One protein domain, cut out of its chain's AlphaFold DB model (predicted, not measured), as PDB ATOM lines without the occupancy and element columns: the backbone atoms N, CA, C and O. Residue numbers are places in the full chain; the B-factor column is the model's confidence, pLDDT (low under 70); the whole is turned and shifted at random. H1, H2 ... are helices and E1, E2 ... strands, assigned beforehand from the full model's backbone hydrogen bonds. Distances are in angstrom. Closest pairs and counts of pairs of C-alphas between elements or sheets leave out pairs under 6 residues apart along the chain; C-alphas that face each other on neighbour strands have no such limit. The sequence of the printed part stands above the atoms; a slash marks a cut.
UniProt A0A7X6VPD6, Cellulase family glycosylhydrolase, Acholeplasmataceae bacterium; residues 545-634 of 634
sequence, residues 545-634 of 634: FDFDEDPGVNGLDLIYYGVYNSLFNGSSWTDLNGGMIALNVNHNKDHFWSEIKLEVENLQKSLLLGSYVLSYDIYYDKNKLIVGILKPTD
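AT A GLANCE: This is residues 545 to 634 of the 634 residues of the protein "Cellulase family glycosylhydrolase" of Acholeplasmataceae bacterium (UniProt A0A7X6VPD6). Two antiparallel strand pairs, E1 with E4 and the hairpin E2 with E3, make a loosely joined wall. The long tail after H1, residues 611 to 634, runs back over one face of this wall, and little H1 sticks out at one end with residues 611 to 615. The 90 printed residues hold E1, E2, E3, E4 and H1 in that order; the class is mostly strand, with 38 residues in named elements, under half. The whole is only just compact, close to loose, with a radius of gyration of the C-alphas of 14.4 A and spans of 42 by 28 by 20 A.

IN THESE COORDINATES: Pass residues 545 to 556 and find C-alpha 557 at (137.497, 130.252, 155.817), where strand E1 begins; it runs 20.7 A to residue 564. E2, residues 566 to 574, covers 21.7 A and bends by 57 degrees at residue 569. E3, residues 580 to 587, covers 20.8 A, and E4, residues 595 to 601, 19.0 A. Helix H1, residues 605 to 610, ends at C-alpha 610, (131.436, 117.121, 141.061).

HOW THE PARTS SIT: Look at N 559 and O 599, 2.8 A apart, in the antiparallel pair E1 and E4, at 155 degrees. In the antiparallel hairpin E2 and E3, at 161 degrees, N 569 and O 584 are 2.8 A apart. Between the pairs, the closest C-alphas of E1 and E2 are Leu 558 and Ser 571, 7.4 A. E3 and E4 are near each other. In H1 every O i to N i+4 pair is within hydrogen-bond range; H1 is apart from E1, E2 and E3.

THE WHOLE: The C-alphas farthest apart, Asp 590 and Ser 606, are 42.2 A apart. The printed part has no cut, and no link is long. Mean pLDDT of the printed part is 72.3; residues 604 to 617 and 624 to 634 are among those under 70.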
ATOM      1  N   PHE A 545     140.204 129.941 143.568       68.19
ATOM      2  CA  PHE A 545     140.210 130.886 144.675       68.19
ATOM      3  C   PHE A 545     141.553 131.602 144.716       68.19
ATOM      4  O   PHE A 545     142.593 130.960 144.856       68.19
ATOM      5  N   ASP A 546     141.507 132.919 144.556       64.50
ATOM      6  CA  ASP A 546     142.675 133.790 144.598       64.50
ATOM      7  C   ASP A 546     142.782 134.439 145.983       64.50
ATOM      8  O   ASP A 546     141.772 134.858 146.556       64.50
ATOM      9  N   PHE A 547     143.996 134.485 146.526       71.19
ATOM     10  CA  PHE A 547     144.293 135.074 147.826       71.19
ATOM     11  C   PHE A 547     145.068 136.394 147.711       71.19
ATOM     12  O   PHE A 547     145.453 136.918 148.754       71.19
ATOM     13  N   ASP A 548     145.244 136.954 146.504       70.69
ATOM     14  CA  ASP A 548     145.938 138.224 146.215       70.69
ATOM     15  C   ASP A 548     145.491 139.409 147.104       70.69
ATOM     16  O   ASP A 548     146.291 140.297 147.419       70.69
ATOM     17  N   GLU A 549     144.237 139.417 147.568       70.00
ATOM     18  CA  GLU A 549     143.691 140.391 148.521       70.00
ATOM     19  C   GLU A 549     143.063 139.684 149.736       70.00
ATOM     20  O   GLU A 549     142.661 138.524 149.641       70.00
ATOM     21  N   ASP A 550     142.955 140.375 150.884       69.56
ATOM     22  CA  ASP A 550     142.219 139.865 152.053       69.56
ATOM     23  C   ASP A 550     140.761 139.599 151.631       69.56
ATOM     24  O   ASP A 550     140.033 140.556 151.337       69.56
ATOM     25  N   PRO A 551     140.312 138.331 151.579       60.94
ATOM     26  CA  PRO A 551     139.040 137.976 150.957       60.94
ATOM     27  C   PRO A 551     137.813 138.481 151.741       60.94
ATOM     28  O   PRO A 551     136.673 138.295 151.307       60.94
ATOM     29  N   GLY A 552     138.015 139.148 152.884       60.06
ATOM     30  CA  GLY A 552     136.950 139.591 153.769       60.06
ATOM     31  C   GLY A 552     136.268 138.410 154.469       60.06
ATOM     32  O   GLY A 552     136.376 137.256 154.070       60.06
ATOM     33  N   VAL A 553     135.512 138.703 155.529       51.72
ATOM     34  CA  VAL A 553     134.926 137.717 156.470       51.72
ATOM     35  C   VAL A 553     133.873 136.774 155.829       51.72
ATOM     36  O   VAL A 553     133.255 135.982 156.524       51.72
ATOM     37  N   ASN A 554     133.662 136.829 154.507       51.69
ATOM     38  CA  ASN A 554     132.731 135.963 153.770       51.69
ATOM     39  C   ASN A 554     133.387 135.187 152.597       51.69
ATOM     40  O   ASN A 554     132.659 134.646 151.764       51.69
ATOM     41  N   GLY A 555     134.724 135.143 152.499       64.81
ATOM     42  CA  GLY A 555     135.468 134.237 151.604       64.81
ATOM     43  C   GLY A 555     135.810 132.889 152.263       64.81
ATOM     44  O   GLY A 555     135.438 132.672 153.414       64.81
ATOM     45  N   LEU A 556     136.485 131.981 151.533       65.19
ATOM     46  CA  LEU A 556     136.991 130.688 152.043       65.19
ATOM     47  C   LEU A 556     137.598 130.850 153.442       65.19
ATOM     48  O   LEU A 556     138.610 131.536 153.590       65.19
ATOM     49  N   ASP A 557     137.003 130.199 154.441       69.12
ATOM     50  CA  ASP A 557     137.497 130.252 155.817       69.12
ATOM     51  C   ASP A 557     138.067 128.890 156.216       69.12
ATOM     52  O   ASP A 557     137.496 127.846 155.902       69.12
ATOM     53  N   LEU A 558     139.214 128.893 156.894       73.56
ATOM     54  CA  LEU A 558     139.810 127.681 157.444       73.56
ATOM     55  C   LEU A 558     139.430 127.593 158.915       73.56
ATOM     56  O   LEU A 558     140.095 128.166 159.783       73.56
ATOM     57  N   ILE A 559     138.370 126.845 159.195       74.00
ATOM     58  CA  ILE A 559     137.901 126.633 160.552       74.00
ATOM     59  C   ILE A 559     138.684 125.507 161.197       74.00
ATOM     60  O   ILE A 559     138.833 124.401 160.683       74.00
ATOM     61  N   TYR A 560     139.181 125.797 162.388       80.62
ATOM     62  CA  TYR A 560     139.830 124.810 163.221       80.62
ATOM     63  C   TYR A 560     138.877 123.666 163.592       80.62
ATOM     64  O   TYR A 560     137.909 123.864 164.326       80.62
ATOM     65  N   TYR A 561     139.206 122.459 163.132       80.81
ATOM     66  CA  TYR A 561     138.417 121.250 163.358       80.81
ATOM     67  C   TYR A 561     139.030 120.340 164.437       80.81
ATOM     68  O   TYR A 561     138.322 119.626 165.148       80.81
ATOM     69  N   GLY A 562     140.354 120.368 164.615       85.12
ATOM     70  CA  GLY A 562     141.022 119.580 165.651       85.12
ATOM     71  C   GLY A 562     142.545 119.636 165.593       85.12
ATOM     72  O   GLY A 562     143.132 120.040 164.594       85.12
ATOM     73  N   VAL A 563     143.202 119.212 166.669       86.19
ATOM     74  CA  VAL A 563     144.658 119.024 166.733       86.19
ATOM     75  C   VAL A 563     144.986 117.653 167.304       86.19
ATOM     76  O   VAL A 563     144.268 117.131 168.159       86.19
ATOM     77  N   TYR A 564     146.137 117.121 166.912       84.75
ATOM     78  CA  TYR A 564     146.824 116.066 167.644       84.75
ATOM     79  C   TYR A 564     148.263 116.508 167.905       84.75
ATOM     80  O   TYR A 564     148.971 116.893 166.980       84.75
ATOM     81  N   ASN A 565     148.688 116.508 169.170       86.00
ATOM     82  CA  ASN A 565     150.015 116.964 169.613       86.00
ATOM     83  C   ASN A 565     150.437 118.379 169.153       86.00
ATOM     84  O   ASN A 565     151.592 118.751 169.317       86.00
ATOM     85  N   SER A 566     149.530 119.217 168.652       84.12
ATOM     86  CA  SER A 566     149.791 120.630 168.356       84.12
ATOM     87  C   SER A 566     148.835 121.543 169.123       84.12
ATOM     88  O   SER A 566     147.883 121.086 169.752       84.12
ATOM     89  N   LEU A 567     149.101 122.847 169.083       84.69
ATOM     90  CA  LEU A 567     148.173 123.890 169.502       84.69
ATOM     91  C   LEU A 567     147.963 124.856 168.334       84.69
ATOM     92  O   LEU A 567     148.922 125.478 167.875       84.69
ATOM     93  N   PHE A 568     146.720 124.998 167.879       86.56
ATOM     94  CA  PHE A 568     146.331 126.032 166.924       86.56
ATOM     95  C   PHE A 568     146.039 127.340 167.666       86.56
ATOM     96  O   PHE A 568     145.154 127.388 168.518       86.56
ATOM     97  N   ASN A 569     146.793 128.392 167.357       84.56
ATOM     98  CA  ASN A 569     146.640 129.711 167.975       84.56
ATOM     99  C   ASN A 569     145.767 130.659 167.140       84.56
ATOM    100  O   ASN A 569     145.372 131.708 167.642       84.56
ATOM    101  N   GLY A 570     145.502 130.317 165.878       83.88
ATOM    102  CA  GLY A 570     144.673 131.103 164.972       83.88
ATOM    103  C   GLY A 570     145.183 131.082 163.534       83.88
ATOM    104  O   GLY A 570     146.305 130.650 163.256       83.88
ATOM    105  N   SER A 571     144.345 131.575 162.635       82.50
ATOM    106  CA  SER A 571     144.645 131.838 161.232       82.50
ATOM    107  C   SER A 571     144.446 133.323 160.941       82.50
ATOM    108  O   SER A 571     143.677 134.012 161.616       82.50
ATOM    109  N   SER A 572     145.168 133.834 159.955       83.69
ATOM    110  CA  SER A 572     144.965 135.179 159.426       83.69
ATOM    111  C   SER A 572     145.440 135.232 157.986       83.69
ATOM    112  O   SER A 572     146.433 134.588 157.648       83.69
ATOM    113  N   TRP A 573     144.795 136.036 157.152       85.12
ATOM    114  CA  TRP A 573     145.361 136.363 155.850       85.12
ATOM    115  C   TRP A 573     146.711 137.090 156.002       85.12
ATOM    116  O   TRP A 573     146.948 137.804 156.982       85.12
ATOM    117  N   THR A 574     147.612 136.886 155.044       80.81
ATOM    118  CA  THR A 574     148.878 137.614 154.907       80.81
ATOM    119  C   THR A 574     149.175 137.852 153.432       80.81
ATOM    120  O   THR A 574     148.879 137.008 152.599       80.81
ATOM    121  N   ASP A 575     149.860 138.950 153.131       84.00
ATOM    122  CA  ASP A 575     150.335 139.334 151.793       84.00
ATOM    123  C   ASP A 575     151.588 138.566 151.310       84.00
ATOM    124  O   ASP A 575     152.136 138.846 150.240       84.00
ATOM    125  N   LEU A 576     152.077 137.589 152.081       79.38
ATOM    126  CA  LEU A 576     153.247 136.793 151.709       79.38
ATOM    127  C   LEU A 576     152.961 135.951 150.455       79.38
ATOM    128  O   LEU A 576     151.891 135.370 150.327       79.38
ATOM    129  N   ASN A 577     153.945 135.862 149.553       73.88
ATOM    130  CA  ASN A 577     153.869 135.178 148.248       73.88
ATOM    131  C   ASN A 577     152.655 135.550 147.377       73.88
ATOM    132  O   ASN A 577     152.170 134.700 146.639       73.88
ATOM    133  N   GLY A 578     152.199 136.804 147.428       72.75
ATOM    134  CA  GLY A 578     151.013 137.214 146.672       72.75
ATOM    135  C   GLY A 578     149.715 136.815 147.364       72.75
ATOM    136  O   GLY A 578     148.718 136.640 146.701       72.75
ATOM    137  N   GLY A 579     149.718 136.653 148.689       82.06
ATOM    138  CA  GLY A 579     148.496 136.391 149.436       82.06
ATOM    139  C   GLY A 579     148.299 134.924 149.804       82.06
ATOM    140  O   GLY A 579     148.366 134.021 148.974       82.06
ATOM    141  N   MET A 580     148.073 134.660 151.089       79.94
ATOM    142  CA  MET A 580     147.789 133.319 151.606       79.94
ATOM    143  C   MET A 580     147.125 133.381 152.983       79.94
ATOM    144  O   MET A 580     147.212 134.386 153.691       79.94
ATOM    145  N   ILE A 581     146.532 132.270 153.420       81.06
ATOM    146  CA  ILE A 581     146.104 132.102 154.812       81.06
ATOM    147  C   ILE A 581     147.300 131.609 155.637       81.06
ATOM    148  O   ILE A 581     147.733 130.461 155.518       81.06
ATOM    149  N   ALA A 582     147.838 132.469 156.500       83.56
ATOM    150  CA  ALA A 582     148.862 132.092 157.464       83.56
ATOM    151  C   ALA A 582     148.239 131.371 158.662       83.56
ATOM    152  O   ALA A 582     147.298 131.859 159.291       83.56
ATOM    153  N   LEU A 583     148.822 130.231 159.028       83.19
ATOM    154  CA  LEU A 583     148.429 129.449 160.197       83.19
ATOM    155  C   LEU A 583     149.444 129.642 161.326       83.19
ATOM    156  O   LEU A 583     150.646 129.439 161.142       83.19
ATOM    157  N   ASN A 584     148.966 129.991 162.518       85.69
ATOM    158  CA  ASN A 584     149.783 130.059 163.722       85.69
ATOM    159  C   ASN A 584     149.598 128.774 164.536       85.69
ATOM    160  O   ASN A 584     148.588 128.590 165.214       85.69
ATOM    161  N   VAL A 585     150.587 127.882 164.461       81.50
ATOM    162  CA  VAL A 585     150.554 126.559 165.094       81.50
ATOM    163  C   VAL A 585     151.803 126.350 165.943       81.50
ATOM    164  O   VAL A 585     152.919 126.620 165.502       81.50
ATOM    165  N   ASN A 586     151.628 125.806 167.147       84.19
ATOM    166  CA  ASN A 586     152.718 125.370 168.014       84.19
ATOM    167  C   ASN A 586     152.795 123.839 168.055       84.19
ATOM    168  O   ASN A 586     151.866 123.173 168.507       84.19
ATOM    169  N   HIS A 587     153.926 123.278 167.625       79.50
ATOM    170  CA  HIS A 587     154.224 121.842 167.708       79.50
ATOM    171  C   HIS A 587     154.611 121.425 169.136       79.50
ATOM    172  O   HIS A 587     155.441 122.091 169.766       79.50
ATOM    173  N   ASN A 588     154.091 120.295 169.633       80.88
ATOM    174  CA  ASN A 588     154.579 119.695 170.876       80.88
ATOM    175  C   ASN A 588     155.919 118.982 170.640       80.88
ATOM    176  O   ASN A 588     155.972 117.894 170.069       80.88
ATOM    177  N   LYS A 589     157.010 119.581 171.128       75.56
ATOM    178  CA  LYS A 589     158.388 119.103 170.916       75.56
ATOM    179  C   LYS A 589     158.674 117.712 171.490       75.56
ATOM    180  O   LYS A 589     159.642 117.093 171.064       75.56
ATOM    181  N   ASP A 590     157.842 117.225 172.407       80.12
ATOM    182  CA  ASP A 590     157.998 115.899 173.014       80.12
ATOM    183  C   ASP A 590     157.409 114.770 172.144       80.12
ATOM    184  O   ASP A 590     157.509 113.597 172.500       80.12
ATOM    185  N   HIS A 591     156.803 115.106 170.998       76.62
ATOM    186  CA  HIS A 591     156.216 114.151 170.058       76.62
ATOM    187  C   HIS A 591     156.867 114.242 168.673       76.62
ATOM    188  O   HIS A 591     157.234 115.318 168.197       76.62
ATOM    189  N   PHE A 592     156.992 113.086 168.011       77.56
ATOM    190  CA  PHE A 592     157.658 112.967 166.707       77.56
ATOM    191  C   PHE A 592     156.814 113.482 165.529       77.56
ATOM    192  O   PHE A 592     157.345 113.670 164.439       77.56
ATOM    193  N   TRP A 593     155.517 113.716 165.742       80.94
ATOM    194  CA  TRP A 593     154.616 114.351 164.784       80.94
ATOM    195  C   TRP A 593     153.479 115.060 165.517       80.94
ATOM    196  O   TRP A 593     153.104 114.674 166.631       80.94
ATOM    197  N   SER A 594     152.942 116.077 164.854       81.56
ATOM    198  CA  SER A 594     151.699 116.732 165.232       81.56
ATOM    199  C   SER A 594     150.846 116.950 163.998       81.56
ATOM    200  O   SER A 594     151.359 117.030 162.885       81.56
ATOM    201  N   GLU A 595     149.550 117.077 164.215       85.31
ATOM    202  CA  GLU A 595     148.556 117.294 163.179       85.31
ATOM    203  C   GLU A 595     147.665 118.463 163.578       85.31
ATOM    204  O   GLU A 595     147.384 118.690 164.763       85.31
ATOM    205  N   ILE A 596     147.239 119.200 162.561       84.06
ATOM    206  CA  ILE A 596     146.158 120.164 162.630       84.06
ATOM    207  C   ILE A 596     145.142 119.795 161.555       84.06
ATOM    208  O   ILE A 596     145.505 119.541 160.411       84.06
ATOM    209  N   LYS A 597     143.872 119.764 161.943       85.62
ATOM    210  CA  LYS A 597     142.736 119.539 161.060       85.62
ATOM    211  C   LYS A 597     142.016 120.860 160.899       85.62
ATOM    212  O   LYS A 597     141.582 121.451 161.892       85.62
ATOM    213  N   LEU A 598     141.927 121.313 159.659       79.88
ATOM    214  CA  LEU A 598     141.199 122.509 159.275       79.88
ATOM    215  C   LEU A 598     140.079 122.082 158.336       79.88
ATOM    216  O   LEU A 598     140.318 121.360 157.371       79.88
ATOM    217  N   GLU A 599     138.868 122.504 158.650       77.19
ATOM    218  CA  GLU A 599     137.736 122.451 157.743       77.19
ATOM    219  C   GLU A 599     137.757 123.704 156.873       77.19
ATOM    220  O   GLU A 599     138.069 124.793 157.348       77.19
ATOM    221  N   VAL A 600     137.446 123.544 155.594       76.12
ATOM    222  CA  VAL A 600     137.321 124.666 154.670       76.12
ATOM    223  C   VAL A 600     135.838 125.024 154.575       76.12
ATOM    224  O   VAL A 600     135.066 124.328 153.914       76.12
ATOM    225  N   GLU A 601     135.421 126.078 155.267       71.44
ATOM    226  CA  GLU A 601     134.040 126.554 155.227       71.44
ATOM    227  C   GLU A 601     133.755 127.380 153.966       71.44
ATOM    228  O   GLU A 601     134.645 127.937 153.322       71.44
ATOM    229  N   ASN A 602     132.467 127.456 153.619       68.56
ATOM    230  CA  ASN A 602     131.941 128.184 152.459       68.56
ATOM    231  C   ASN A 602     132.380 127.645 151.083       68.56
ATOM    232  O   ASN A 602     132.150 128.302 150.067       68.56
ATOM    233  N   LEU A 603     132.900 126.413 151.014       70.19
ATOM    234  CA  LEU A 603     132.971 125.649 149.763       70.19
ATOM    235  C   LEU A 603     131.555 125.406 149.226       70.19
ATOM    236  O   LEU A 603     130.699 124.849 149.922       70.19
ATOM    237  N   GLN A 604     131.287 125.802 147.978       66.00
ATOM    238  CA  GLN A 604     129.967 125.575 147.396       66.00
ATOM    239  C   GLN A 604     129.650 124.074 147.357       66.00
ATOM    240  O   GLN A 604     130.443 123.250 146.908       66.00
ATOM    241  N   LYS A 605     128.439 123.693 147.772       61.28
ATOM    242  CA  LYS A 605     128.002 122.286 147.783       61.28
ATOM    243  C   LYS A 605     128.038 121.629 146.390       61.28
ATOM    244  O   LYS A 605     128.163 120.412 146.293       61.28
ATOM    245  N   SER A 606     127.939 122.427 145.325       60.44
ATOM    246  CA  SER A 606     128.108 122.017 143.925       60.44
ATOM    247  C   SER A 606     129.526 121.525 143.606       60.44
ATOM    248  O   SER A 606     129.656 120.537 142.891       60.44
ATOM    249  N   LEU A 607     130.570 122.141 144.174       64.06
ATOM    250  CA  LEU A 607     131.971 121.729 143.998       64.06
ATOM    251  C   LEU A 607     132.232 120.330 144.567       64.06
ATOM    252  O   LEU A 607     132.864 119.505 143.910       64.06
ATOM    253  N   LEU A 608     131.708 120.042 145.762       60.94
ATOM    254  CA  LEU A 608     131.907 118.761 146.456       60.94
ATOM    255  C   LEU A 608     131.194 117.581 145.780       60.94
ATOM    256  O   LEU A 608     131.603 116.438 145.950       60.94
ATOM    257  N   LEU A 609     130.123 117.841 145.025       56.91
ATOM    258  CA  LEU A 609     129.364 116.801 144.320       56.91
ATOM    259  C   LEU A 609     129.957 116.447 142.943       56.91
ATOM    260  O   LEU A 609     129.591 115.411 142.394       56.91
ATOM    261  N   GLY A 610     130.841 117.289 142.394       56.25
ATOM    262  CA  GLY A 610     131.436 117.121 141.061       56.25
ATOM    263  C   GLY A 610     132.957 116.933 141.033       56.25
ATOM    264  O   GLY A 610     133.511 116.740 139.955       56.25
ATOM    265  N   SER A 611     133.634 116.983 142.182       60.75
ATOM    266  CA  SER A 611     135.100 116.927 142.267       60.75
ATOM    267  C   SER A 611     135.565 115.659 142.983       60.75
ATOM    268  O   SER A 611     135.017 115.294 144.018       60.75
ATOM    269  N   TYR A 612     136.601 115.005 142.448       56.94
ATOM    270  CA  TYR A 612     137.166 113.766 143.009       56.94
ATOM    271  C   TYR A 612     138.528 113.964 143.697       56.94
ATOM    272  O   TYR A 612     138.980 113.067 144.403       56.94
ATOM    273  N   VAL A 613     139.190 115.112 143.493       56.09
ATOM    274  CA  VAL A 613     140.525 115.434 144.034       56.09
ATOM    275  C   VAL A 613     140.599 116.931 144.367       56.09
ATOM    276  O   VAL A 613     140.102 117.750 143.598       56.09
ATOM    277  N   LEU A 614     141.245 117.284 145.485       60.75
ATOM    278  CA  LEU A 614     141.617 118.655 145.861       60.75
ATOM    279  C   LEU A 614     143.146 118.807 145.767       60.75
ATOM    280  O   LEU A 614     143.873 117.946 146.259       60.75
ATOM    281  N   SER A 615     143.636 119.894 145.167       60.97
ATOM    282  CA  SER A 615     145.068 120.230 145.099       60.97
ATOM    283  C   SER A 615     145.324 121.573 145.780       60.97
ATOM    284  O   SER A 615     144.529 122.496 145.623       60.97
ATOM    285  N   TYR A 616     146.427 121.691 146.521       67.00
ATOM    286  CA  TYR A 616     146.833 122.908 147.230       67.00
ATOM    287  C   TYR A 616     148.355 122.964 147.401       67.00
ATOM    288  O   TYR A 616     149.014 121.927 147.474       67.00
ATOM    289  N   ASP A 617     148.896 124.174 147.537       68.00
ATOM    290  CA  ASP A 617     150.305 124.412 147.855       68.00
ATOM    291  C   ASP A 617     150.459 124.847 149.316       68.00
ATOM    292  O   ASP A 617     149.720 125.703 149.804       68.00
ATOM    293  N   ILE A 618     151.444 124.287 150.028       72.56
ATOM    294  CA  ILE A 618     151.769 124.685 151.407       72.56
ATOM    295  C   ILE A 618     153.169 125.288 151.463       72.56
ATOM    296  O   ILE A 618     154.159 124.645 151.113       72.56
ATOM    297  N   TYR A 619     153.256 126.498 152.015       73.75
ATOM    298  CA  TYR A 619     154.511 127.192 152.289       73.75
ATOM    299  C   TYR A 619     154.773 127.261 153.797       73.75
ATOM    300  O   TYR A 619     153.854 127.429 154.596       73.75
ATOM    301  N   TYR A 620     156.038 127.158 154.206       72.00
ATOM    302  CA  TYR A 620     156.441 127.319 155.604       72.00
ATOM    303  C   TYR A 620     157.784 128.043 155.730       72.00
ATOM    304  O   TYR A 620     158.655 127.956 154.863       72.00
ATOM    305  N   ASP A 621     157.981 128.744 156.848       72.25
ATOM    306  CA  ASP A 621     159.262 129.377 157.160       72.25
ATOM    307  C   ASP A 621     160.269 128.319 157.633       72.25
ATOM    308  O   ASP A 621     160.232 127.847 158.775       72.25
ATOM    309  N   LYS A 622     161.200 127.961 156.742       67.38
ATOM    310  CA  LYS A 622     162.251 126.963 156.995       67.38
ATOM    311  C   LYS A 622     163.072 127.234 158.260       67.38
ATOM    312  O   LYS A 622     163.594 126.292 158.845       67.38
ATOM    313  N   ASN A 623     163.203 128.495 158.684       71.81
ATOM    314  CA  ASN A 623     164.021 128.867 159.839       71.81
ATOM    315  C   ASN A 623     163.266 128.712 161.168       71.81
ATOM    316  O   ASN A 623     163.887 128.741 162.230       71.81
ATOM    317  N   LYS A 624     161.935 128.566 161.123       66.94
ATOM    318  CA  LYS A 624     161.074 128.372 162.301       66.94
ATOM    319  C   LYS A 624     160.716 126.908 162.547       66.94
ATOM    320  O   LYS A 624     160.218 126.585 163.625       66.94
ATOM    321  N   LEU A 625     160.980 126.021 161.587       63.62
ATOM    322  CA  LEU A 625     160.713 124.595 161.738       63.62
ATOM    323  C   LEU A 625     161.824 123.917 162.558       63.62
ATOM    324  O   LEU A 625     163.006 123.987 162.221       63.62
ATOM    325  N   ILE A 626     161.448 123.223 163.630       59.56
ATOM    326  CA  ILE A 626     162.359 122.351 164.380       59.56
ATOM    327  C   ILE A 626     162.361 121.007 163.645       59.56
ATOM    328  O   ILE A 626     161.360 120.313 163.715       59.56
ATOM    329  N   VAL A 627     163.432 120.705 162.895       61.66
ATOM    330  CA  VAL A 627     163.737 119.431 162.192       61.66
ATOM    331  C   VAL A 627     162.513 118.534 161.912       61.66
ATOM    332  O   VAL A 627     162.115 117.739 162.758       61.66
ATOM    333  N   GLY A 628     161.945 118.615 160.704       64.25
ATOM    334  CA  GLY A 628     160.792 117.804 160.294       64.25
ATOM    335  C   GLY A 628     160.377 118.039 158.836       64.25
ATOM    336  O   GLY A 628     160.954 118.888 158.158       64.25
ATOM    337  N   ILE A 629     159.391 117.275 158.358       63.19
ATOM    338  CA  ILE A 629     158.776 117.409 157.026       63.19
ATOM    339  C   ILE A 629     157.281 117.651 157.235       63.19
ATOM    340  O   ILE A 629     156.648 116.901 157.976       63.19
ATOM    341  N   LEU A 630     156.722 118.667 156.577       67.44
ATOM    342  CA  LEU A 630     155.280 118.881 156.535       67.44
ATOM    343  C   LEU A 630     154.681 117.974 155.456       67.44
ATOM    344  O   LEU A 630     155.151 117.979 154.318       67.44
ATOM    345  N   LYS A 631     153.693 117.159 155.827       62.00
ATOM    346  CA  LYS A 631     152.997 116.264 154.902       62.00
ATOM    347  C   LYS A 631     151.493 116.503 154.998       62.00
ATOM    348  O   LYS A 631     150.992 116.529 156.121       62.00
ATOM    349  N   PRO A 632     150.794 116.649 153.867       62.41
ATOM    350  CA  PRO A 632     149.346 116.553 153.859       62.41
ATOM    351  C   PRO A 632     148.908 115.139 154.265       62.41
ATOM    352  O   PRO A 632     149.600 114.162 153.967       62.41
ATOM    353  N   THR A 633     147.790 115.039 154.977       54.81
ATOM    354  CA  THR A 633     147.169 113.774 155.390       54.81
ATOM    355  C   THR A 633     145.709 113.791 154.958       54.81
ATOM    356  O   THR A 633     145.062 114.822 155.136       54.81
ATOM    357  N   ASP A 634     145.242 112.678 154.389       43.62
ATOM    358  CA  ASP A 634     143.881 112.511 153.852       43.62
ATOM    359  C   ASP A 634     142.776 112.610 154.914       43.62
ATOM    360  O   ASP A 634     142.972 112.087 156.045       43.62
TER     361      ASP A 634